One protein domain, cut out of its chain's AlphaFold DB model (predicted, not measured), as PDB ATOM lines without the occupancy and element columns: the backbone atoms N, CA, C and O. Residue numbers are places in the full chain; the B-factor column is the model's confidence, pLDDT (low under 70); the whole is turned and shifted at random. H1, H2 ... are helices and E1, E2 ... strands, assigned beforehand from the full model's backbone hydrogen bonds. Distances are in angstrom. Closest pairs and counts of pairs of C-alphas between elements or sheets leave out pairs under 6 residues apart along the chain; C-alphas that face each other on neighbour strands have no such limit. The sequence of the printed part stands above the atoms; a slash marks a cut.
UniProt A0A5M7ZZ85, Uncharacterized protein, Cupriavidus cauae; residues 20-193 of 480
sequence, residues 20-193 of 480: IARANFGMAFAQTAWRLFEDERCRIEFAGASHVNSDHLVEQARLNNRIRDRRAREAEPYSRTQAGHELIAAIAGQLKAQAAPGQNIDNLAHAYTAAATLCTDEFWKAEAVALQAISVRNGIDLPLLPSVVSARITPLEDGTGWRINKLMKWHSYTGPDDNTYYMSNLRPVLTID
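What this domain is: This is residues 20 to 193 of the 480 residues of an uncharacterized protein of Cupriavidus cauae (UniProt A0A5M7ZZ85). A twisted sheet of five strands has H5 and H6 over one face, and at one end of the domain H2, H3 and H5 gather round H4 as a cluster of crossed helices. H3 leads away from the sheet, and residues 70 to 76, of which 70 and 71 belong to H3, stick out; at the opposite end lie the far end of H6 and the hairpin E3 and E4. The printed part has 174 residues with six named helices and five named strands, in the order H1 H2 E1 H3 H4 H5 H6 E2 E3 E4 E5. The class is mixed, helices and strands; the branched sheet pairs E1 and E2 parallel, and E3 antiparallel with E2, E4 and E5. The whole is compact, with a radius of gyration of the C-alphas of 17.7 A and spans of 56 by 42 by 28 A.

How they stand to each other: E3, residues 162 to 172, has E2, residues 148 to 155, on one side, and E4, residues 179 to 184, and E5, residues 190 to 192, on the other side. E2, E3 and E4 form a meander, each strand the antiparallel neighbour of the one before, with N 152 and O 165 at 2.7 A and N 168 and O 183 at 3.0 A. N 164 and O 190 of E3 and E5 are 3.0 A apart. E1, residues 43 to 46, is parallel to E2, with N 151 and O 43 at 2.7 A; between them in the chain come H3, residues 54 to 71, H4, residues 80 to 98, H5, residues 106 to 118, and H6, residues 121 to 137, a strand-helix-strand unit. H5 runs along E3 at a height over the sheet of 8.6 A. On the same face H6, at a height of 9.6 A, is only just over E3, with 3 C-alphas on it, and slantwise at 53 degrees on the local plane. H3 and H4 only graze the sheet, with residues 54 to 57 and 91 to 98. H4 is the hub: it touches H5 at a steep tilt of 50 degrees, closest C-alphas Ala 92 and Ala 111 at 4.8 A, and H3 at 52 degrees, Ala 61 and Ala 83 at 6.0 A. H2, residues 27 to 38, touches H4, Ala 30 and Gly 84 at 4.3 A, and is only just about perpendicular to it at 71 degrees. H1, residues 20 to 23, is close to H4 but not clearly touching, Arg 22 and His 85 at 6.5 A. Every O i to N i+4 pair is within hydrogen-bond range in H2, H3, H4 and H5, and 11 of 13 in H6; H1 is too short for such a pair.

Where its parts are: E3 is 31.4 A long and E2 23.1 A; H4 is 27.3 A, H3 25.7 A and H6 24.8 A. H1 begins at C-alpha 20 (200.068, 179.761, 140.006), H4 ends at C-alpha 98 (204.682, 201.157, 137.931), and E5 ends at C-alpha 192 (197.088, 199.807, 148.385).

The domain as a whole: The C-alphas of Glu 74 and Gly 139, the two farthest apart, are 58.6 A apart. The printed part has no cut and no long link. The mean pLDDT of the printed part is 73.8, and 67 residues are under 70, among them 68 to 78 and 168 to 193.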
ATOM      1  N   ILE A  20     200.796 179.842 138.730       47.22
ATOM      2  CA  ILE A  20     200.068 179.761 140.006       47.22
ATOM      3  C   ILE A  20     199.066 180.918 140.136       47.22
ATOM      4  O   ILE A  20     197.926 180.694 140.530       47.22
ATOM      5  N   ALA A  21     199.434 182.136 139.723       50.91
ATOM      6  CA  ALA A  21     198.513 183.274 139.737       50.91
ATOM      7  C   ALA A  21     197.330 183.082 138.767       50.91
ATOM      8  O   ALA A  21     196.201 183.441 139.092       50.91
ATOM      9  N   ARG A  22     197.558 182.449 137.604       53.53
ATOM     10  CA  ARG A  22     196.483 182.086 136.662       53.53
ATOM     11  C   ARG A  22     195.525 181.032 137.218       53.53
ATOM     12  O   ARG A  22     194.339 181.106 136.928       53.53
ATOM     13  N   ALA A  23     196.023 180.084 138.012       53.50
ATOM     14  CA  ALA A  23     195.225 178.988 138.566       53.50
ATOM     15  C   ALA A  23     194.287 179.415 139.713       53.50
ATOM     16  O   ALA A  23     193.346 178.689 140.023       53.50
ATOM     17  N   ASN A  24     194.524 180.575 140.333       62.53
ATOM     18  CA  ASN A  24     193.803 180.992 141.540       62.53
ATOM     19  C   ASN A  24     192.487 181.735 141.273       62.53
ATOM     20  O   ASN A  24     191.672 181.868 142.185       62.53
ATOM     21  N   PHE A  25     192.255 182.220 140.053       75.56
ATOM     22  CA  PHE A  25     190.996 182.885 139.718       75.56
ATOM     23  C   PHE A  25     190.005 181.871 139.143       75.56
ATOM     24  O   PHE A  25     190.319 181.134 138.213       75.56
ATOM     25  N   GLY A  26     188.793 181.820 139.697       86.44
ATOM     26  CA  GLY A  26     187.738 180.951 139.174       86.44
ATOM     27  C   GLY A  26     187.288 181.373 137.771       86.44
ATOM     28  O   GLY A  26     187.395 182.541 137.395       86.44
ATOM     29  N   MET A  27     186.712 180.442 137.005       86.69
ATOM     30  CA  MET A  27     186.259 180.722 135.634       86.69
ATOM     31  C   MET A  27     185.265 181.893 135.563       86.69
ATOM     32  O   MET A  27     185.388 182.766 134.705       86.69
ATOM     33  N   ALA A  28     184.309 181.937 136.495       86.44
ATOM     34  CA  ALA A  28     183.306 182.998 136.575       86.44
ATOM     35  C   ALA A  28     183.936 184.384 136.798       86.44
ATOM     36  O   ALA A  28     183.489 185.377 136.225       86.44
ATOM     37  N   PHE A  29     185.016 184.446 137.582       89.06
ATOM     38  CA  PHE A  29     185.744 185.685 137.839       89.06
ATOM     39  C   PHE A  29     186.405 186.213 136.565       89.06
ATOM     40  O   PHE A  29     186.247 187.377 136.212       89.06
ATOM     41  N   ALA A  30     187.091 185.343 135.823       88.25
ATOM     42  CA  ALA A  30     187.739 185.744 134.583       88.25
ATOM     43  C   ALA A  30     186.718 186.173 133.511       88.25
ATOM     44  O   ALA A  30     186.927 187.161 132.811       88.25
ATOM     45  N   GLN A  31     185.570 185.497 133.421       89.75
ATOM     46  CA  GLN A  31     184.479 185.926 132.538       89.75
ATOM     47  C   GLN A  31     183.916 187.299 132.924       89.75
ATOM     48  O   GLN A  31     183.632 188.106 132.042       89.75
ATOM     49  N   THR A  32     183.796 187.575 134.224       90.56
ATOM     50  CA  THR A  32     183.359 188.880 134.743       90.56
ATOM     51  C   THR A  32     184.358 189.972 134.375       90.56
ATOM     52  O   THR A  32     183.960 191.001 133.838       90.56
ATOM     53  N   ALA A  33     185.656 189.711 134.562       89.50
ATOM     54  CA  ALA A  33     186.714 190.617 134.132       89.50
ATOM     55  C   ALA A  33     186.579 190.943 132.639       89.50
ATOM     56  O   ALA A  33     186.540 192.107 132.259       89.50
ATOM     57  N   TRP A  34     186.431 189.928 131.784       90.62
ATOM     58  CA  TRP A  34     186.248 190.153 130.351       90.62
ATOM     59  C   TRP A  34     185.014 191.014 130.046       90.62
ATOM     60  O   TRP A  34     185.133 192.001 129.323       90.62
ATOM     61  N   ARG A  35     183.855 190.692 130.638       91.69
ATOM     62  CA  ARG A  35     182.602 191.442 130.451       91.69
ATOM     63  C   ARG A  35     182.753 192.922 130.819       91.69
ATOM     64  O   ARG A  35     182.336 193.780 130.050       91.69
ATOM     65  N   LEU A  36     183.379 193.226 131.957       86.56
ATOM     66  CA  LEU A  36     183.550 194.603 132.436       86.56
ATOM     67  C   LEU A  36     184.309 195.484 131.431       86.56
ATOM     68  O   LEU A  36     183.917 196.620 131.163       86.56
ATOM     69  N   PHE A  37     185.400 194.974 130.865       85.94
ATOM     70  CA  PHE A  37     186.260 195.767 129.982       85.94
ATOM     71  C   PHE A  37     185.813 195.743 128.520       85.94
ATOM     72  O   PHE A  37     185.950 196.751 127.830       85.94
ATOM     73  N   GLU A  38     185.267 194.622 128.053       86.50
ATOM     74  CA  GLU A  38     184.818 194.463 126.669       86.50
ATOM     75  C   GLU A  38     183.393 194.990 126.466       86.50
ATOM     76  O   GLU A  38     183.158 195.874 125.638       86.50
ATOM     77  N   ASP A  39     182.443 194.458 127.236       84.25
ATOM     78  CA  ASP A  39     181.014 194.688 127.021       84.25
ATOM     79  C   ASP A  39     180.579 195.999 127.692       84.25
ATOM     80  O   ASP A  39     179.918 196.838 127.077       84.25
ATOM     81  N   GLU A  40     181.013 196.220 128.938       81.19
ATOM     82  CA  GLU A  40     180.659 197.407 129.733       81.19
ATOM     83  C   GLU A  40     181.619 198.589 129.512       81.19
ATOM     84  O   GLU A  40     181.392 199.688 130.024       81.19
ATOM     85  N   ARG A  41     182.678 198.392 128.712       83.56
ATOM     86  CA  ARG A  41     183.666 199.420 128.334       83.56
ATOM     87  C   ARG A  41     184.259 200.171 129.530       83.56
ATOM     88  O   ARG A  41     184.547 201.370 129.438       83.56
ATOM     89  N   CYS A  42     184.452 199.474 130.649       84.38
ATOM     90  CA  CYS A  42     185.195 200.013 131.778       84.38
ATOM     91  C   CYS A  42     186.626 200.324 131.340       84.38
ATOM     92  O   CYS A  42     187.231 199.573 130.572       84.38
ATOM     93  N   ARG A  43     187.173 201.452 131.807       86.94
ATOM     94  CA  ARG A  43     188.508 201.891 131.389       86.94
ATOM     95  C   ARG A  43     189.495 202.011 132.527       86.94
ATOM     96  O   ARG A  43     189.183 202.602 133.548       86.94
ATOM     97  N   ILE A  44     190.714 201.519 132.333       86.81
ATOM     98  CA  ILE A  44     191.831 201.778 133.249       86.81
ATOM     99  C   ILE A  44     192.856 202.658 132.542       86.81
ATOM    100  O   ILE A  44     193.296 202.351 131.434       86.81
ATOM    101  N   GLU A  45     193.236 203.741 133.208       88.44
ATOM    102  CA  GLU A  45     194.302 204.651 132.810       88.44
ATOM    103  C   GLU A  45     195.456 204.546 133.807       88.44
ATOM    104  O   GLU A  45     195.298 204.838 134.994       88.44
ATOM    105  N   PHE A  46     196.639 204.179 133.328       87.06
ATOM    106  CA  PHE A  46     197.849 204.145 134.141       87.06
ATOM    107  C   PHE A  46     198.585 205.484 134.019       87.06
ATOM    108  O   PHE A  46     199.033 205.872 132.938       87.06
ATOM    109  N   ALA A  47     198.719 206.219 135.124       84.62
ATOM    110  CA  ALA A  47     199.462 207.475 135.140       84.62
ATOM    111  C   ALA A  47     200.920 207.240 134.711       84.62
ATOM    112  O   ALA A  47     201.564 206.284 135.144       84.62
ATOM    113  N   GLY A  48     201.433 208.107 133.834       79.25
ATOM    114  CA  GLY A  48     202.782 207.984 133.272       79.25
ATOM    115  C   GLY A  48     202.923 206.973 132.126       79.25
ATOM    116  O   GLY A  48     203.948 206.984 131.454       79.25
ATOM    117  N   ALA A  49     201.899 206.162 131.838       75.81
ATOM    118  CA  ALA A  49     201.879 205.237 130.706       75.81
ATOM    119  C   ALA A  49     200.885 205.725 129.641       75.81
ATOM    120  O   ALA A  49     199.802 205.170 129.465       75.81
ATOM    121  N   SER A  50     201.260 206.773 128.901       61.94
ATOM    122  CA  SER A  50     200.413 207.424 127.881       61.94
ATOM    123  C   SER A  50     199.904 206.495 126.772       61.94
ATOM    124  O   SER A  50     198.989 206.867 126.042       61.94
ATOM    125  N   HIS A  51     200.489 205.304 126.629       64.19
ATOM    126  CA  HIS A  51     200.169 204.350 125.567       64.19
ATOM    127  C   HIS A  51     199.454 203.087 126.051       64.19
ATOM    128  O   HIS A  51     199.015 202.301 125.215       64.19
ATOM    129  N   VAL A  52     199.318 202.881 127.366       72.44
ATOM    130  CA  VAL A  52     198.696 201.670 127.908       72.44
ATOM    131  C   VAL A  52     197.431 202.043 128.666       72.44
ATOM    132  O   VAL A  52     197.469 202.466 129.818       72.44
ATOM    133  N   ASN A  53     196.296 201.886 127.993       78.88
ATOM    134  CA  ASN A  53     194.974 201.916 128.606       78.88
ATOM    135  C   ASN A  53     194.323 200.529 128.504       78.88
ATOM    136  O   ASN A  53     194.821 199.642 127.808       78.88
ATOM    137  N   SER A  54     193.205 200.333 129.194       76.19
ATOM    138  CA  SER A  54     192.427 199.089 129.106       76.19
ATOM    139  C   SER A  54     192.074 198.691 127.674       76.19
ATOM    140  O   SER A  54     192.146 197.511 127.372       76.19
ATOM    141  N   ASP A  55     191.750 199.633 126.782       80.00
ATOM    142  CA  ASP A  55     191.420 199.328 125.382       80.00
ATOM    143  C   ASP A  55     192.621 198.666 124.678       80.00
ATOM    144  O   ASP A  55     192.463 197.693 123.943       80.00
ATOM    145  N   HIS A  56     193.841 199.143 124.957       83.19
ATOM    146  CA  HIS A  56     195.075 198.519 124.486       83.19
ATOM    147  C   HIS A  56     195.280 197.126 125.091       83.19
ATOM    148  O   HIS A  56     195.651 196.206 124.369       83.19
ATOM    149  N   LEU A  57     195.010 196.947 126.389       81.06
ATOM    150  CA  LEU A  57     195.137 195.644 127.058       81.06
ATOM    151  C   LEU A  57     194.115 194.624 126.533       81.06
ATOM    152  O   LEU A  57     194.457 193.461 126.326       81.06
ATOM    153  N   VAL A  58     192.885 195.064 126.266       81.12
ATOM    154  CA  VAL A  58     191.829 194.263 125.639       81.12
ATOM    155  C   VAL A  58     192.238 193.878 124.222       81.12
ATOM    156  O   VAL A  58     192.187 192.700 123.871       81.12
ATOM    157  N   GLU A  59     192.719 194.824 123.411       84.25
ATOM    158  CA  GLU A  59     193.170 194.520 122.049       84.25
ATOM    159  C   GLU A  59     194.408 193.611 122.043       84.25
ATOM    160  O   GLU A  59     194.515 192.715 121.204       84.25
ATOM    161  N   GLN A  60     195.312 193.769 123.013       81.75
ATOM    162  CA  GLN A  60     196.451 192.878 123.209       81.75
ATOM    163  C   GLN A  60     195.994 191.460 123.579       81.75
ATOM    164  O   GLN A  60     196.502 190.497 123.001       81.75
ATOM    165  N   ALA A  61     195.012 191.315 124.473       78.00
ATOM    166  CA  ALA A  61     194.404 190.024 124.792       78.00
ATOM    167  C   ALA A  61     193.737 189.408 123.548       78.00
ATOM    168  O   ALA A  61     194.012 188.262 123.201       78.00
ATOM    169  N   ARG A  62     192.961 190.185 122.774       79.19
ATOM    170  CA  ARG A  62     192.385 189.729 121.494       79.19
ATOM    171  C   ARG A  62     193.456 189.303 120.487       79.19
ATOM    172  O   ARG A  62     193.264 188.338 119.747       79.19
ATOM    173  N   LEU A  63     194.574 190.023 120.393       80.44
ATOM    174  CA  LEU A  63     195.667 189.692 119.477       80.44
ATOM    175  C   LEU A  63     196.383 188.405 119.897       80.44
ATOM    176  O   LEU A  63     196.603 187.533 119.054       80.44
ATOM    177  N   ASN A  64     196.699 188.261 121.184       77.00
ATOM    178  CA  ASN A  64     197.272 187.036 121.735       77.00
ATOM    179  C   ASN A  64     196.354 185.835 121.480       77.00
ATOM    180  O   ASN A  64     196.844 184.782 121.061       77.00
ATOM    181  N   ASN A  65     195.038 186.026 121.619       71.25
ATOM    182  CA  ASN A  65     194.032 185.022 121.277       71.25
ATOM    183  C   ASN A  65     194.109 184.643 119.796       71.25
ATOM    184  O   ASN A  65     194.328 183.482 119.474       71.25
ATOM    185  N   ARG A  66     194.068 185.620 118.878       75.88
ATOM    186  CA  ARG A  66     194.172 185.354 117.429       75.88
ATOM    187  C   ARG A  66     195.444 184.589 117.052       75.88
ATOM    188  O   ARG A  66     195.408 183.719 116.181       75.88
ATOM    189  N   ILE A  67     196.577 184.898 117.689       75.75
ATOM    190  CA  ILE A  67     197.850 184.201 117.448       75.75
ATOM    191  C   ILE A  67     197.781 182.748 117.935       75.75
ATOM    192  O   ILE A  67     198.303 181.859 117.256       75.75
ATOM    193  N   ARG A  68     197.145 182.492 119.084       69.75
ATOM    194  CA  ARG A  68     196.979 181.139 119.634       69.75
ATOM    195  C   ARG A  68     195.967 180.316 118.851       69.75
ATOM    196  O   ARG A  68     196.304 179.201 118.479       69.75
ATOM    197  N   ASP A  69     194.823 180.879 118.486       67.94
ATOM    198  CA  ASP A  69     193.798 180.200 117.683       67.94
ATOM    199  C   ASP A  69     194.334 179.803 116.306       67.94
ATOM    200  O   ASP A  69     194.083 178.708 115.806       67.94
ATOM    201  N   ARG A  70     195.183 180.649 115.703       69.44
ATOM    202  CA  ARG A  70     195.863 180.303 114.447       69.44
ATOM    203  C   ARG A  70     196.786 179.091 114.595       69.44
ATOM    204  O   ARG A  70     196.983 178.378 113.614       69.44
ATOM    205  N   ARG A  71     197.349 178.874 115.787       65.88
ATOM    206  CA  ARG A  71     198.156 177.691 116.129       65.88
ATOM    207  C   ARG A  71     197.293 176.500 116.553       65.88
ATOM    208  O   ARG A  71     197.745 175.374 116.420       65.88
ATOM    209  N   ALA A  72     196.075 176.749 117.020       59.16
ATOM    210  CA  ALA A  72     195.171 175.772 117.608       59.16
ATOM    211  C   ALA A  72     194.012 175.382 116.675       59.16
ATOM    212  O   ALA A  72     192.941 175.059 117.164       59.16
ATOM    213  N   ARG A  73     194.201 175.365 115.345       51.34
ATOM    214  CA  ARG A  73     193.149 175.037 114.347       51.34
ATOM    215  C   ARG A  73     192.489 173.643 114.482       51.34
ATOM    216  O   ARG A  73     191.694 173.284 113.624       51.34
ATOM    217  N   GLU A  74     192.763 172.896 115.547       53.28
ATOM    218  CA  GLU A  74     192.090 171.642 115.918       53.28
ATOM    219  C   GLU A  74     191.533 171.631 117.361       53.28
ATOM    220  O   GLU A  74     190.938 170.640 117.769       53.28
ATOM    221  N   ALA A  75     191.673 172.708 118.144       48.66
ATOM    222  CA  ALA A  75     191.192 172.784 119.526       48.66
ATOM    223  C   ALA A  75     190.161 173.913 119.698       48.66
ATOM    224  O   ALA A  75     190.242 174.942 119.035       48.66
ATOM    225  N   GLU A  76     189.173 173.658 120.558       53.62
ATOM    226  CA  GLU A  76     187.938 174.416 120.812       53.62
ATOM    227  C   GLU A  76     188.007 175.954 120.700       53.62
ATOM    228  O   GLU A  76     189.028 176.559 121.033       53.62
ATOM    229  N   PRO A  77     186.886 176.612 120.327       55.00
ATOM    230  CA  PRO A  77     186.776 178.066 120.377       55.00
ATOM    231  C   PRO A  77     187.173 178.587 121.763       55.00
ATOM    232  O   PRO A  77     186.580 178.248 122.789       55.00
ATOM    233  N   TYR A  78     188.209 179.419 121.769       62.59
ATOM    234  CA  TYR A  78     188.843 179.957 122.962       62.59
ATOM    235  C   TYR A  78     187.842 180.725 123.833       62.59
ATOM    236  O   TYR A  78     187.159 181.647 123.381       62.59
ATOM    237  N   SER A  79     187.734 180.332 125.102       82.81
ATOM    238  CA  SER A  79     186.674 180.817 125.991       82.81
ATOM    239  C   SER A  79     186.937 182.241 126.503       82.81
ATOM    240  O   SER A  79     188.072 182.605 126.818       82.81
ATOM    241  N   ARG A  80     185.868 183.037 126.688       84.56
ATOM    242  CA  ARG A  80     185.902 184.352 127.374       84.56
ATOM    243  C   ARG A  80     186.685 184.313 128.691       84.56
ATOM    244  O   ARG A  80     187.355 185.272 129.053       84.56
ATOM    245  N   THR A  81     186.639 183.173 129.374       87.56
ATOM    246  CA  THR A  81     187.412 182.882 130.581       87.56
ATOM    247  C   THR A  81     188.905 183.134 130.382       87.56
ATOM    248  O   THR A  81     189.541 183.811 131.181       87.56
ATOM    249  N   GLN A  82     189.488 182.617 129.304       86.12
ATOM    250  CA  GLN A  82     190.927 182.702 129.104       86.12
ATOM    251  C   GLN A  82     191.362 184.116 128.698       86.12
ATOM    252  O   GLN A  82     192.380 184.601 129.192       86.12
ATOM    253  N   ALA A  83     190.548 184.812 127.901       85.06
ATOM    254  CA  ALA A  83     190.745 186.231 127.604       85.06
ATOM    255  C   ALA A  83     190.692 187.095 128.883       85.06
ATOM    256  O   ALA A  83     191.529 187.975 129.080       85.06
ATOM    257  N   GLY A  84     189.776 186.777 129.802       88.62
ATOM    258  CA  GLY A  84     189.704 187.396 131.124       88.62
ATOM    259  C   GLY A  84     190.957 187.189 131.977       88.62
ATOM    260  O   GLY A  84     191.474 188.142 132.559       88.62
ATOM    261  N   HIS A  85     191.501 185.969 132.019       89.25
ATOM    262  CA  HIS A  85     192.756 185.696 132.731       89.25
ATOM    263  C   HIS A  85     193.939 186.474 132.152       89.25
ATOM    264  O   HIS A  85     194.780 186.968 132.907       89.25
ATOM    265  N   GLU A  86     194.021 186.582 130.825       88.56
ATOM    266  CA  GLU A  86     195.060 187.377 130.172       88.56
ATOM    267  C   GLU A  86     194.936 188.857 130.501       88.56
ATOM    268  O   GLU A  86     195.947 189.497 130.782       88.56
ATOM    269  N   LEU A  87     193.712 189.377 130.541       88.62
ATOM    270  CA  LEU A  87     193.452 190.759 130.909       88.62
ATOM    271  C   LEU A  87     193.875 191.059 132.354       88.62
ATOM    272  O   LEU A  87     194.605 192.021 132.585       88.62
ATOM    273  N   ILE A  88     193.499 190.206 133.316       91.19
ATOM    274  CA  ILE A  88     193.919 190.334 134.725       91.19
ATOM    275  C   ILE A  88     195.450 190.321 134.828       91.19
ATOM    276  O   ILE A  88     196.037 191.173 135.495       91.19
ATOM    277  N   ALA A  89     196.109 189.384 134.142       89.06
ATOM    278  CA  ALA A  89     197.565 189.292 134.136       89.06
ATOM    279  C   ALA A  89     198.223 190.528 133.500       89.06
ATOM    280  O   ALA A  89     199.250 190.997 133.988       89.06
ATOM    281  N   ALA A  90     197.628 191.082 132.442       89.12
ATOM    282  CA  ALA A  90     198.134 192.276 131.781       89.12
ATOM    283  C   ALA A  90     198.008 193.519 132.680       89.12
ATOM    284  O   ALA A  90     198.969 194.278 132.804       89.12
ATOM    285  N   ILE A  91     196.877 193.686 133.379       89.81
ATOM    286  CA  ILE A  91     196.679 194.745 134.386       89.81
ATOM    287  C   ILE A  91     197.706 194.600 135.518       89.81
ATOM    288  O   ILE A  91     198.386 195.570 135.853       89.81
ATOM    289  N   ALA A  92     197.882 193.392 136.062       90.75
ATOM    290  CA  ALA A  92     198.879 193.123 137.099       90.75
ATOM    291  C   ALA A  92     200.309 193.424 136.617       90.75
ATOM    292  O   ALA A  92     201.115 193.987 137.357       90.75
ATOM    293  N   GLY A  93     200.624 193.106 135.358       89.69
ATOM    294  CA  GLY A  93     201.904 193.435 134.732       89.69
ATOM    295  C   GLY A  93     202.166 194.941 134.664       89.69
ATOM    296  O   GLY A  93     203.272 195.378 134.983       89.69
ATOM    297  N   GLN A  94     201.152 195.741 134.319       89.81
ATOM    298  CA  GLN A  94     201.261 197.205 134.303       89.81
ATOM    299  C   GLN A  94     201.418 197.793 135.703       89.81
ATOM    300  O   GLN A  94     202.279 198.643 135.921       89.81
ATOM    301  N   LEU A  95     200.649 197.296 136.674       88.38
ATOM    302  CA  LEU A  95     200.791 197.689 138.075       88.38
ATOM    303  C   LEU A  95     202.206 197.406 138.578       88.38
ATOM    304  O   LEU A  95     202.870 198.302 139.097       88.38
ATOM    305  N   LYS A  96     202.714 196.196 138.329       88.00
ATOM    306  CA  LYS A  96     204.088 195.816 138.664       88.00
ATOM    307  C   LYS A  96     205.119 196.731 137.997       88.00
ATOM    308  O   LYS A  96     206.097 197.087 138.641       88.00
ATOM    309  N   ALA A  97     204.912 197.108 136.735       86.44
ATOM    310  CA  ALA A  97     205.816 198.004 136.013       86.44
ATOM    311  C   ALA A  97     205.835 199.433 136.586       86.44
ATOM    312  O   ALA A  97     206.851 200.114 136.471       86.44
ATOM    313  N   GLN A  98     204.741 199.879 137.213       84.56
ATOM    314  CA  GLN A  98     204.682 201.157 137.931       84.56
ATOM    315  C   GLN A  98     205.338 201.106 139.319       84.56
ATOM    316  O   GLN A  98     205.693 202.156 139.852       84.56
ATOM    317  N   ALA A  99     205.486 199.922 139.917       81.94
ATOM    318  CA  ALA A  99     206.131 199.784 141.215       81.94
ATOM    319  C   ALA A  99     207.646 200.037 141.104       81.94
ATOM    320  O   ALA A  99     208.295 199.614 140.146       81.94
ATOM    321  N   ALA A 100     208.220 200.732 142.090       72.75
ATOM    322  CA  ALA A 100     209.619 201.146 142.046       72.75
ATOM    323  C   ALA A 100     210.581 199.935 141.926       72.75
ATOM    324  O   ALA A 100     210.407 198.930 142.627       72.75
ATOM    325  N   PRO A 101     211.624 200.016 141.074       65.31
ATOM    326  CA  PRO A 101     212.599 198.941 140.917       65.31
ATOM    327  C   PRO A 101     213.371 198.719 142.228       65.31
ATOM    328  O   PRO A 101     214.189 199.546 142.623       65.31
ATOM    329  N   GLY A 102     213.106 197.600 142.911       66.00
ATOM    330  CA  GLY A 102     213.790 197.210 144.154       66.00
ATOM    331  C   GLY A 102     212.907 196.529 145.206       66.00
ATOM    332  O   GLY A 102     213.430 195.830 146.070       66.00
ATOM    333  N   GLN A 103     211.582 196.661 145.119       61.44
ATOM    334  CA  GLN A 103     210.638 195.974 146.009       61.44
ATOM    335  C   GLN A 103     210.165 194.665 145.350       61.44
ATOM    336  O   GLN A 103     209.414 194.664 144.377       61.44
ATOM    337  N   ASN A 104     210.741 193.542 145.787       57.94
ATOM    338  CA  ASN A 104     211.103 192.479 144.843       57.94
ATOM    339  C   ASN A 104     210.115 191.298 144.733       57.94
ATOM    340  O   ASN A 104     210.171 190.578 143.741       57.94
ATOM    341  N   ILE A 105     209.205 191.058 145.684       53.78
ATOM    342  CA  ILE A 105     208.308 189.879 145.615       53.78
ATOM    343  C   ILE A 105     206.873 190.203 146.052       53.78
ATOM    344  O   ILE A 105     205.939 189.851 145.328       53.78
ATOM    345  N   ASP A 106     206.687 190.957 147.137       67.75
ATOM    346  CA  ASP A 106     205.344 191.311 147.637       67.75
ATOM    347  C   ASP A 106     204.553 192.164 146.635       67.75
ATOM    348  O   ASP A 106     203.341 192.006 146.475       67.75
ATOM    349  N   ASN A 107     205.258 192.958 145.826       72.06
ATOM    350  CA  ASN A 107     204.652 193.783 144.784       72.06
ATOM    351  C   ASN A 107     203.933 192.972 143.707       72.06
ATOM    352  O   ASN A 107     202.988 193.482 143.113       72.06
ATOM    353  N   LEU A 108     204.343 191.725 143.440       79.44
ATOM    354  CA  LEU A 108     203.643 190.904 142.454       79.44
ATOM    355  C   LEU A 108     202.288 190.451 142.997       79.44
ATOM    356  O   LEU A 108     201.282 190.591 142.307       79.44
ATOM    357  N   ALA A 109     202.256 189.942 144.229       80.50
ATOM    358  CA  ALA A 109     201.012 189.540 144.875       80.50
ATOM    359  C   ALA A 109     200.074 190.745 145.039       80.50
ATOM    360  O   ALA A 109     198.907 190.656 144.667       80.50
ATOM    361  N   HIS A 110     200.594 191.895 145.480       81.69
ATOM    362  CA  HIS A 110     199.818 193.132 145.587       81.69
ATOM    363  C   HIS A 110     199.298 193.615 144.230       81.69
ATOM    364  O   HIS A 110     198.127 193.975 144.132       81.69
ATOM    365  N   ALA A 111     200.107 193.552 143.169       86.12
ATOM    366  CA  ALA A 111     199.668 193.898 141.819       86.12
ATOM    367  C   ALA A 111     198.557 192.965 141.311       86.12
ATOM    368  O   ALA A 111     197.613 193.433 140.680       86.12
ATOM    369  N   TYR A 112     198.628 191.662 141.602       87.88
ATOM    370  CA  TYR A 112     197.563 190.721 141.249       87.88
ATOM    371  C   TYR A 112     196.291 190.940 142.066       87.88
ATOM    372  O   TYR A 112     195.206 190.903 141.493       87.88
ATOM    373  N   THR A 113     196.402 191.198 143.368       86.75
ATOM    374  CA  THR A 113     195.249 191.531 144.217       86.75
ATOM    375  C   THR A 113     194.580 192.812 143.731       86.75
ATOM    376  O   THR A 113     193.373 192.831 143.521       86.75
ATOM    377  N   ALA A 114     195.364 193.853 143.454       86.44
ATOM    378  CA  ALA A 114     194.890 195.110 142.891       86.44
ATOM    379  C   ALA A 114     194.203 194.912 141.530       86.44
ATOM    380  O   ALA A 114     193.097 195.405 141.314       86.44
ATOM    381  N   ALA A 115     194.831 194.154 140.626       89.81
ATOM    382  CA  ALA A 115     194.254 193.809 139.330       89.81
ATOM    383  C   ALA A 115     192.943 193.034 139.483       89.81
ATOM    384  O   ALA A 115     191.982 193.314 138.774       89.81
ATOM    385  N   ALA A 116     192.881 192.097 140.427       88.94
ATOM    386  CA  ALA A 116     191.667 191.357 140.722       88.94
ATOM    387  C   ALA A 116     190.558 192.288 141.223       88.94
ATOM    388  O   ALA A 116     189.455 192.251 140.691       88.94
ATOM    389  N   THR A 117     190.847 193.180 142.173       88.38
ATOM    390  CA  THR A 117     189.877 194.172 142.661       88.38
ATOM    391  C   THR A 117     189.362 195.077 141.540       88.38
ATOM    392  O   THR A 117     188.181 195.390 141.499       88.38
ATOM    393  N   LEU A 118     190.213 195.472 140.592       88.44
ATOM    394  CA  LEU A 118     189.796 196.266 139.428       88.44
ATOM    395  C   LEU A 118     188.902 195.493 138.446       88.44
ATOM    396  O   LEU A 118     188.206 196.103 137.635       88.44
ATOM    397  N   CYS A 119     188.924 194.166 138.518       90.69
ATOM    398  CA  CYS A 119     188.156 193.256 137.677       90.69
ATOM    399  C   CYS A 119     186.884 192.726 138.365       90.69
ATOM    400  O   CYS A 119     186.299 191.762 137.868       90.69
ATOM    401  N   THR A 120     186.453 193.318 139.486       87.44
ATOM    402  CA  THR A 120     185.189 192.969 140.149       87.44
ATOM    403  C   THR A 120     184.086 193.979 139.876       87.44
ATOM    404  O   THR A 120     184.308 195.190 139.842       87.44
ATOM    405  N   ASP A 121     182.858 193.480 139.754       84.56
ATOM    406  CA  ASP A 121     181.656 194.307 139.655       84.56
ATOM    407  C   ASP A 121     181.493 195.216 140.873       84.56
ATOM    408  O   ASP A 121     181.066 196.362 140.746       84.56
ATOM    409  N   GLU A 122     181.818 194.705 142.059       83.56
ATOM    410  CA  GLU A 122     181.678 195.400 143.334       83.56
ATOM    411  C   GLU A 122     182.479 196.698 143.343       83.56
ATOM    412  O   GLU A 122     181.970 197.726 143.798       83.56
ATOM    413  N   PHE A 123     183.696 196.676 142.786       83.69
ATOM    414  CA  PHE A 123     184.504 197.878 142.644       83.69
ATOM    415  C   PHE A 123     183.745 198.921 141.820       83.69
ATOM    416  O   PHE A 123     183.549 200.040 142.288       83.69
ATOM    417  N   TRP A 124     183.240 198.580 140.638       81.81
ATOM    418  CA  TRP A 124     182.591 199.555 139.753       81.81
ATOM    419  C   TRP A 124     181.187 199.984 140.225       81.81
ATOM    420  O   TRP A 124     180.830 201.156 140.093       81.81
ATOM    421  N   LYS A 125     180.411 199.090 140.852       80.06
ATOM    422  CA  LYS A 125     179.028 199.347 141.300       80.06
ATOM    423  C   LYS A 125     178.933 200.159 142.590       80.06
ATOM    424  O   LYS A 125     178.059 201.020 142.688       80.06
ATOM    425  N   ALA A 126     179.811 199.921 143.570       69.88
ATOM    426  CA  ALA A 126     179.714 200.557 144.891       69.88
ATOM    427  C   ALA A 126     179.721 202.094 144.814       69.88
ATOM    428  O   ALA A 126     179.040 202.780 145.575       69.88
ATOM    429  N   GLU A 127     180.457 202.644 143.851       68.06
ATOM    430  CA  GLU A 127     180.616 204.089 143.707       68.06
ATOM    431  C   GLU A 127     179.526 204.732 142.854       68.06
ATOM    432  O   GLU A 127     179.131 205.859 143.137       68.06
ATOM    433  N   ALA A 128     178.968 204.002 141.882       68.00
ATOM    434  CA  ALA A 128     177.796 204.459 141.140       68.00
ATOM    435  C   ALA A 128     176.612 204.712 142.086       68.00
ATOM    436  O   ALA A 128     175.961 205.752 141.997       68.00
ATOM    437  N   VAL A 129     176.404 203.817 143.059       68.56
ATOM    438  CA  VAL A 129     175.379 203.973 144.103       68.56
ATOM    439  C   VAL A 129     175.672 205.184 144.995       68.56
ATOM    440  O   VAL A 129     174.782 205.998 145.250       68.56
ATOM    441  N   ALA A 130     176.921 205.347 145.443       66.44
ATOM    442  CA  ALA A 130     177.313 206.477 146.287       66.44
ATOM    443  C   ALA A 130     177.157 207.829 145.566       66.44
ATOM    444  O   ALA A 130     176.666 208.798 146.149       66.44
ATOM    445  N   LEU A 131     177.531 207.899 144.288       66.06
ATOM    446  CA  LEU A 131     177.463 209.126 143.499       66.06
ATOM    447  C   LEU A 131     176.038 209.480 143.087       66.06
ATOM    448  O   LEU A 131     175.694 210.660 143.111       66.06
ATOM    449  N   GLN A 132     175.187 208.488 142.822       69.69
ATOM    450  CA  GLN A 132     173.756 208.718 142.655       69.69
ATOM    451  C   GLN A 132     173.138 209.320 143.928       69.69
ATOM    452  O   GLN A 132     172.362 210.273 143.864       69.69
ATOM    453  N   ALA A 133     173.516 208.825 145.109       71.25
ATOM    454  CA  ALA A 133     173.030 209.392 146.365       71.25
ATOM    455  C   ALA A 133     173.476 210.856 146.557       71.25
ATOM    456  O   ALA A 133     172.700 211.684 147.039       71.25
ATOM    457  N   ILE A 134     174.708 211.197 146.160       68.06
ATOM    458  CA  ILE A 134     175.224 212.574 146.202       68.06
ATOM    459  C   ILE A 134     174.499 213.467 145.188       68.06
ATOM    460  O   ILE A 134     174.144 214.598 145.523       68.06
ATOM    461  N   SER A 135     174.253 212.983 143.969       68.38
ATOM    462  CA  SER A 135     173.593 213.773 142.929       68.38
ATOM    463  C   SER A 135     172.165 214.137 143.327       68.38
ATOM    464  O   SER A 135     171.806 215.313 143.278       68.38
ATOM    465  N   VAL A 136     171.403 213.170 143.851       73.31
ATOM    466  CA  VAL A 136     170.044 213.388 144.368       73.31
ATOM    467  C   VAL A 136     170.042 214.430 145.488       73.31
ATOM    468  O   VAL A 136     169.209 215.335 145.483       73.31
ATOM    469  N   ARG A 137     171.006 214.371 146.421       73.06
ATOM    470  CA  ARG A 137     171.140 215.376 147.495       73.06
ATOM    471  C   ARG A 137     171.423 216.783 146.970       73.06
ATOM    472  O   ARG A 137     170.986 217.750 147.585       73.06
ATOM    473  N   ASN A 138     172.125 216.893 145.848       71.94
ATOM    474  CA  ASN A 138     172.458 218.170 145.218       71.94
ATOM    475  C   ASN A 138     171.392 218.647 144.214       71.94
ATOM    476  O   ASN A 138     171.615 219.642 143.530       71.94
ATOM    477  N   GLY A 139     170.254 217.950 144.102       78.06
ATOM    478  CA  GLY A 139     169.206 218.270 143.129       78.06
ATOM    479  C   GLY A 139     169.615 218.007 141.675       78.06
ATOM    480  O   GLY A 139     168.989 218.539 140.762       78.06
ATOM    481  N   ILE A 140     170.667 217.211 141.455       72.94
ATOM    482  CA  ILE A 140     171.125 216.798 140.130       72.94
ATOM    483  C   ILE A 140     170.538 215.417 139.846       72.94
ATOM    484  O   ILE A 140     170.968 214.409 140.418       72.94
ATOM    485  N   ASP A 141     169.561 215.378 138.946       68.56
ATOM    486  CA  ASP A 141     168.991 214.133 138.436       68.56
ATOM    487  C   ASP A 141     169.945 213.535 137.395       68.56
ATOM    488  O   ASP A 141     169.877 213.814 136.196       68.56
ATOM    489  N   LEU A 142     170.940 212.797 137.888       64.75
ATOM    490  CA  LEU A 142     171.826 212.015 137.041       64.75
ATOM    491  C   LEU A 142     171.108 210.709 136.661       64.75
ATOM    492  O   LEU A 142     170.477 210.101 137.531       64.75
ATOM    493  N   PRO A 143     171.197 210.248 135.397       63.50
ATOM    494  CA  PRO A 143     170.597 208.978 134.999       63.50
ATOM    495  C   PRO A 143     171.056 207.809 135.892       63.50
ATOM    496  O   PRO A 143     172.067 207.859 136.578       63.50
ATOM    497  N   LEU A 144     170.320 206.702 135.911       57.53
ATOM    498  CA  LEU A 144     170.650 205.579 136.804       57.53
ATOM    499  C   LEU A 144     171.987 204.890 136.483       57.53
ATOM    500  O   LEU A 144     172.499 204.147 137.316       57.53
ATOM    501  N   LEU A 145     172.543 205.106 135.287       56.88
ATOM    502  CA  LEU A 145     173.738 204.412 134.825       56.88
ATOM    503  C   LEU A 145     174.705 205.398 134.152       56.88
ATOM    504  O   LEU A 145     174.317 206.065 133.188       56.88
ATOM    505  N   PRO A 146     175.957 205.506 134.628       58.03
ATOM    506  CA  PRO A 146     176.980 206.269 133.928       58.03
ATOM    507  C   PRO A 146     177.270 205.641 132.565       58.03
ATOM    508  O   PRO A 146     177.317 204.424 132.413       58.03
ATOM    509  N   SER A 147     177.519 206.491 131.574       57.47
ATOM    510  CA  SER A 147     177.847 206.053 130.214       57.47
ATOM    511  C   SER A 147     179.232 205.413 130.097       57.47
ATOM    512  O   SER A 147     179.432 204.555 129.245       57.47
ATOM    513  N   VAL A 148     180.195 205.848 130.918       61.09
ATOM    514  CA  VAL A 148     181.550 205.284 130.979       61.09
ATOM    515  C   VAL A 148     182.093 205.490 132.389       61.09
ATOM    516  O   VAL A 148     182.114 206.621 132.887       61.09
ATOM    517  N   VAL A 149     182.572 204.415 133.013       73.50
ATOM    518  CA  VAL A 149     183.353 204.494 134.251       73.50
ATOM    519  C   VAL A 149     184.801 204.178 133.911       73.50
ATOM    520  O   VAL A 149     185.103 203.156 133.295       73.50
ATOM    521  N   SER A 150     185.710 205.079 134.272       83.25
ATOM    522  CA  SER A 150     187.142 204.831 134.189       83.25
ATOM    523  C   SER A 150     187.797 204.894 135.566       83.25
ATOM    524  O   SER A 150     187.260 205.462 136.511       83.25
ATOM    525  N   ALA A 151     188.950 204.257 135.711       85.31
ATOM    526  CA  ALA A 151     189.786 204.300 136.892       85.31
ATOM    527  C   ALA A 151     191.179 204.754 136.473       85.31
ATOM    528  O   ALA A 151     191.800 204.165 135.591       85.31
ATOM    529  N   ARG A 152     191.677 205.807 137.110       87.25
ATOM    530  CA  ARG A 152     193.046 206.278 136.962       87.25
ATOM    531  C   ARG A 152     193.891 205.770 138.114       87.25
ATOM    532  O   ARG A 152     193.595 206.045 139.275       87.25
ATOM    533  N   ILE A 153     194.971 205.085 137.779       87.38
ATOM    534  CA  ILE A 153     195.895 204.472 138.725       87.38
ATOM    535  C   ILE A 153     197.189 205.271 138.719       87.38
ATOM    536  O   ILE A 153     197.816 205.446 137.675       87.38
ATOM    537  N   THR A 154     197.578 205.776 139.883       86.31
ATOM    538  CA  THR A 154     198.801 206.565 140.068       86.31
ATOM    539  C   THR A 154     199.682 205.877 141.103       86.31
ATOM    540  O   THR A 154     199.164 205.570 142.175       86.31
ATOM    541  N   PRO A 155     200.974 205.625 140.839       84.69
ATOM    542  CA  PRO A 155     201.865 205.125 141.880       84.69
ATOM    543  C   PRO A 155     201.969 206.147 143.023       84.69
ATOM    544  O   PRO A 155     201.905 207.358 142.791       84.69
ATOM    545  N   LEU A 156     202.093 205.665 144.256       82.25
ATOM    546  CA  LEU A 156     202.394 206.511 145.408       82.25
ATOM    547  C   LEU A 156     203.847 207.013 145.326       82.25
ATOM    548  O   LEU A 156     204.717 206.339 144.777       82.25
ATOM    549  N   GLU A 157     204.109 208.217 145.846       82.38
ATOM    550  CA  GLU A 157     205.431 208.869 145.765       82.38
ATOM    551  C   GLU A 157     206.529 208.102 146.519       82.38
ATOM    552  O   GLU A 157     207.698 208.153 146.147       82.38
ATOM    553  N   ASP A 158     206.143 207.371 147.560       77.50
ATOM    554  CA  ASP A 158     206.993 206.498 148.370       77.50
ATOM    555  C   ASP A 158     207.238 205.117 147.727       77.50
ATOM    556  O   ASP A 158     208.031 204.324 148.237       77.50
ATOM    557  N   GLY A 159     206.574 204.821 146.602       76.06
ATOM    558  CA  GLY A 159     206.664 203.552 145.886       76.06
ATOM    559  C   GLY A 159     206.006 202.366 146.598       76.06
ATOM    560  O   GLY A 159     206.228 201.235 146.168       76.06
ATOM    561  N   THR A 160     205.223 202.591 147.660       76.69
ATOM    562  CA  THR A 160     204.610 201.520 148.474       76.69
ATOM    563  C   THR A 160     203.375 200.896 147.826       76.69
ATOM    564  O   THR A 160     202.984 199.784 148.175       76.69
ATOM    565  N   GLY A 161     202.810 201.556 146.814       81.62
ATOM    566  CA  GLY A 161     201.792 200.972 145.955       81.62
ATOM    567  C   GLY A 161     201.067 202.004 145.106       81.62
ATOM    568  O   GLY A 161     201.710 202.832 144.457       81.62
ATOM    569  N   TRP A 162     199.734 201.928 145.053       85.62
ATOM    570  CA  TRP A 162     198.941 202.686 144.081       85.62
ATOM    571  C   TRP A 162     197.762 203.421 144.706       85.62
ATOM    572  O   TRP A 162     197.042 202.914 145.566       85.62
ATOM    573  N   ARG A 163     197.531 204.616 144.171       84.31
ATOM    574  CA  ARG A 163     196.342 205.433 144.351       84.31
ATOM    575  C   ARG A 163     195.392 205.197 143.184       84.31
ATOM    576  O   ARG A 163     195.726 205.532 142.045       84.31
ATOM    577  N   ILE A 164     194.203 204.668 143.463       83.94
ATOM    578  CA  ILE A 164     193.178 204.425 142.444       83.94
ATOM    579  C   ILE A 164     192.060 205.458 142.582       83.94
ATOM    580  O   ILE A 164     191.349 205.504 143.588       83.94
ATOM    581  N   ASN A 165     191.899 206.282 141.549       80.69
ATOM    582  CA  ASN A 165     190.854 207.293 141.451       80.69
ATOM    583  C   ASN A 165     189.848 206.870 140.387       80.69
ATOM    584  O   ASN A 165     190.213 206.797 139.214       80.69
ATOM    585  N   LYS A 166     188.583 206.641 140.746       78.69
ATOM    586  CA  LYS A 166     187.550 206.491 139.719       78.69
ATOM    587  C   LYS A 166     187.171 207.849 139.138       78.69
ATOM    588  O   LYS A 166     187.228 208.891 139.797       78.69
ATOM    589  N   LEU A 167     186.844 207.809 137.861       72.44
ATOM    590  CA  LEU A 167     186.436 208.912 137.021       72.44
ATOM    591  C   LEU A 167     185.140 208.469 136.352       72.44
ATOM    592  O   LEU A 167     185.121 207.541 135.547       72.44
ATOM    593  N   MET A 168     184.036 209.116 136.702       69.38
ATOM    594  CA  MET A 168     182.755 208.846 136.061       69.38
ATOM    595  C   MET A 168     182.473 209.904 135.017       69.38
ATOM    596  O   MET A 168     182.549 211.103 135.303       69.38
ATOM    597  N   LYS A 169     182.147 209.436 133.809       67.19
ATOM    598  CA  LYS A 169     181.723 210.273 132.696       67.19
ATOM    599  C   LYS A 169     180.210 210.172 132.539       67.19
ATOM    600  O   LYS A 169     179.676 209.106 132.211       67.19
ATOM    601  N   TRP A 170     179.544 211.302 132.727       65.62
ATOM    602  CA  TRP A 170     178.109 211.448 132.523       65.62
ATOM    603  C   TRP A 170     177.850 212.261 131.263       65.62
ATOM    604  O   TRP A 170     178.355 213.376 131.147       65.62
ATOM    605  N   HIS A 171     177.053 211.715 130.348       58.75
ATOM    606  CA  HIS A 171     176.452 212.493 129.271       58.75
ATOM    607  C   HIS A 171     175.102 213.033 129.748       58.75
ATOM    608  O   HIS A 171     174.184 212.266 130.043       58.75
ATOM    609  N   SER A 172     174.994 214.356 129.862       56.16
ATOM    610  CA  SER A 172     173.713 215.026 130.078       56.16
ATOM    611  C   SER A 172     173.128 215.415 128.723       56.16
ATOM    612  O   SER A 172     173.628 216.318 128.062       56.16
ATOM    613  N   TYR A 173     172.041 214.750 128.328       57.97
ATOM    614  CA  TYR A 173     171.297 215.076 127.103       57.97
ATOM    615  C   TYR A 173     170.326 216.254 127.276       57.97
ATOM    616  O   TYR A 173     169.579 216.581 126.359       57.97
ATOM    617  N   THR A 174     170.282 216.860 128.464       53.94
ATOM    618  CA  THR A 174     169.314 217.906 128.822       53.94
ATOM    619  C   THR A 174     169.887 219.324 128.736       53.94
ATOM    620  O   THR A 174     169.149 220.284 128.946       53.94
ATOM    621  N   GLY A 175     171.174 219.480 128.399       53.16
ATOM    622  CA  GLY A 175     171.816 220.773 128.153       53.16
ATOM    623  C   GLY A 175     171.893 221.134 126.660       53.16
ATOM    624  O   GLY A 175     171.932 220.235 125.823       53.16
ATOM    625  N   PRO A 176     171.942 222.434 126.304       47.62
ATOM    626  CA  PRO A 176     172.162 222.888 124.923       47.62
ATOM    627  C   PRO A 176     173.548 222.505 124.375       47.62
ATOM    628  O   PRO A 176     173.734 222.468 123.162       47.62
ATOM    629  N   ASP A 177     174.475 222.164 125.270       52.78
ATOM    630  CA  ASP A 177     175.796 221.632 124.978       52.78
ATOM    631  C   ASP A 177     175.891 220.251 125.638       52.78
ATOM    632  O   ASP A 177     175.485 220.103 126.794       52.78
ATOM    633  N   ASP A 178     176.388 219.248 124.907       51.38
ATOM    634  CA  ASP A 178     176.612 217.857 125.339       51.38
ATOM    635  C   ASP A 178     177.633 217.820 126.493       51.38
ATOM    636  O   ASP A 178     178.824 217.527 126.339       51.38
ATOM    637  N   ASN A 179     177.173 218.247 127.668       53.09
ATOM    638  CA  ASN A 179     178.012 218.536 128.810       53.09
ATOM    639  C   ASN A 179     178.430 217.212 129.428       53.09
ATOM    640  O   ASN A 179     177.671 216.531 130.121       53.09
ATOM    641  N   THR A 180     179.677 216.857 129.142       53.56
ATOM    642  CA  THR A 180     180.373 215.781 129.824       53.56
ATOM    643  C   THR A 180     180.755 216.257 131.221       53.56
ATOM    644  O   THR A 180     181.640 217.102 131.371       53.56
ATOM    645  N   TYR A 181     180.146 215.673 132.250       52.78
ATOM    646  CA  TYR A 181     180.585 215.887 133.627       52.78
ATOM    647  C   TYR A 181     181.605 214.820 134.015       52.78
ATOM    648  O   TYR A 181     181.339 213.621 133.889       52.78
ATOM    649  N   TYR A 182     182.763 215.272 134.499       52.25
ATOM    650  CA  TYR A 182     183.773 214.427 135.126       52.25
ATOM    651  C   TYR A 182     183.635 214.552 136.635       52.25
ATOM    652  O   TYR A 182     183.947 215.595 137.208       52.25
ATOM    653  N   MET A 183     183.185 213.484 137.283       53.06
ATOM    654  CA  MET A 183     183.267 213.383 138.735       53.06
ATOM    655  C   MET A 183     184.458 212.501 139.085       53.06
ATOM    656  O   MET A 183     184.517 211.334 138.696       53.06
ATOM    657  N   SER A 184     185.425 213.091 139.783       56.03
ATOM    658  CA  SER A 184     186.469 212.357 140.488       56.03
ATOM    659  C   SER A 184     186.106 212.356 141.959       56.03
ATOM    660  O   SER A 184     185.723 213.397 142.490       56.03
ATOM    661  N   ASN A 185     186.286 211.227 142.637       49.78
ATOM    662  CA  ASN A 185     186.055 211.173 144.075       49.78
ATOM    663  C   ASN A 185     187.008 212.060 144.899       49.78
ATOM    664  O   ASN A 185     186.802 212.180 146.104       49.78
ATOM    665  N   LEU A 186     188.022 212.700 144.280       45.84
ATOM    666  CA  LEU A 186     189.067 213.564 144.876       45.84
ATOM    667  C   LEU A 186     189.905 212.908 145.990       45.84
ATOM    668  O   LEU A 186     191.003 213.367 146.297       45.84
ATOM    669  N   ARG A 187     189.404 211.823 146.572       49.78
ATOM    670  CA  ARG A 187     190.026 210.926 147.525       49.78
ATOM    671  C   ARG A 187     190.205 209.574 146.837       49.78
ATOM    672  O   ARG A 187     189.309 209.164 146.090       49.78
ATOM    673  N   PRO A 188     191.331 208.887 147.075       47.12
ATOM    674  CA  PRO A 188     191.494 207.533 146.589       47.12
ATOM    675  C   PRO A 188     190.351 206.655 147.063       47.12
ATOM    676  O   PRO A 188     189.994 206.658 148.237       47.12
ATOM    677  N   VAL A 189     189.811 205.890 146.125       53.34
ATOM    678  CA  VAL A 189     188.814 204.858 146.410       53.34
ATOM    679  C   VAL A 189     189.505 203.625 146.979       53.34
ATOM    680  O   VAL A 189     188.937 202.895 147.781       53.34
ATOM    681  N   LEU A 190     190.755 203.423 146.566       53.50
ATOM    682  CA  LEU A 190     191.628 202.395 147.083       53.50
ATOM    683  C   LEU A 190     193.051 202.953 147.151       53.50
ATOM    684  O   LEU A 190     193.585 203.440 146.147       53.50
ATOM    685  N   THR A 191     193.634 202.880 148.343       53.56
ATOM    686  CA  THR A 191     195.073 203.012 148.556       53.56
ATOM    687  C   THR A 191     195.562 201.625 148.916       53.56
ATOM    688  O   THR A 191     195.152 201.073 149.933       53.56
ATOM    689  N   ILE A 192     196.386 201.044 148.054       55.78
ATOM    690  CA  ILE A 192     197.088 199.807 148.385       55.78
ATOM    691  C   ILE A 192     198.473 200.255 148.812       55.78
ATOM    692  O   ILE A 192     199.312 200.521 147.960       55.78
ATOM    693  N   ASP A 193     198.645 200.439 150.113       40.91
ATOM    694  CA  ASP A 193     199.952 200.471 150.765       40.91
ATOM    695  C   ASP A 193     200.219 199.040 151.277       40.91
ATOM    696  O   ASP A 193     199.299 198.218 151.345       40.91
TER     697      ASP A 193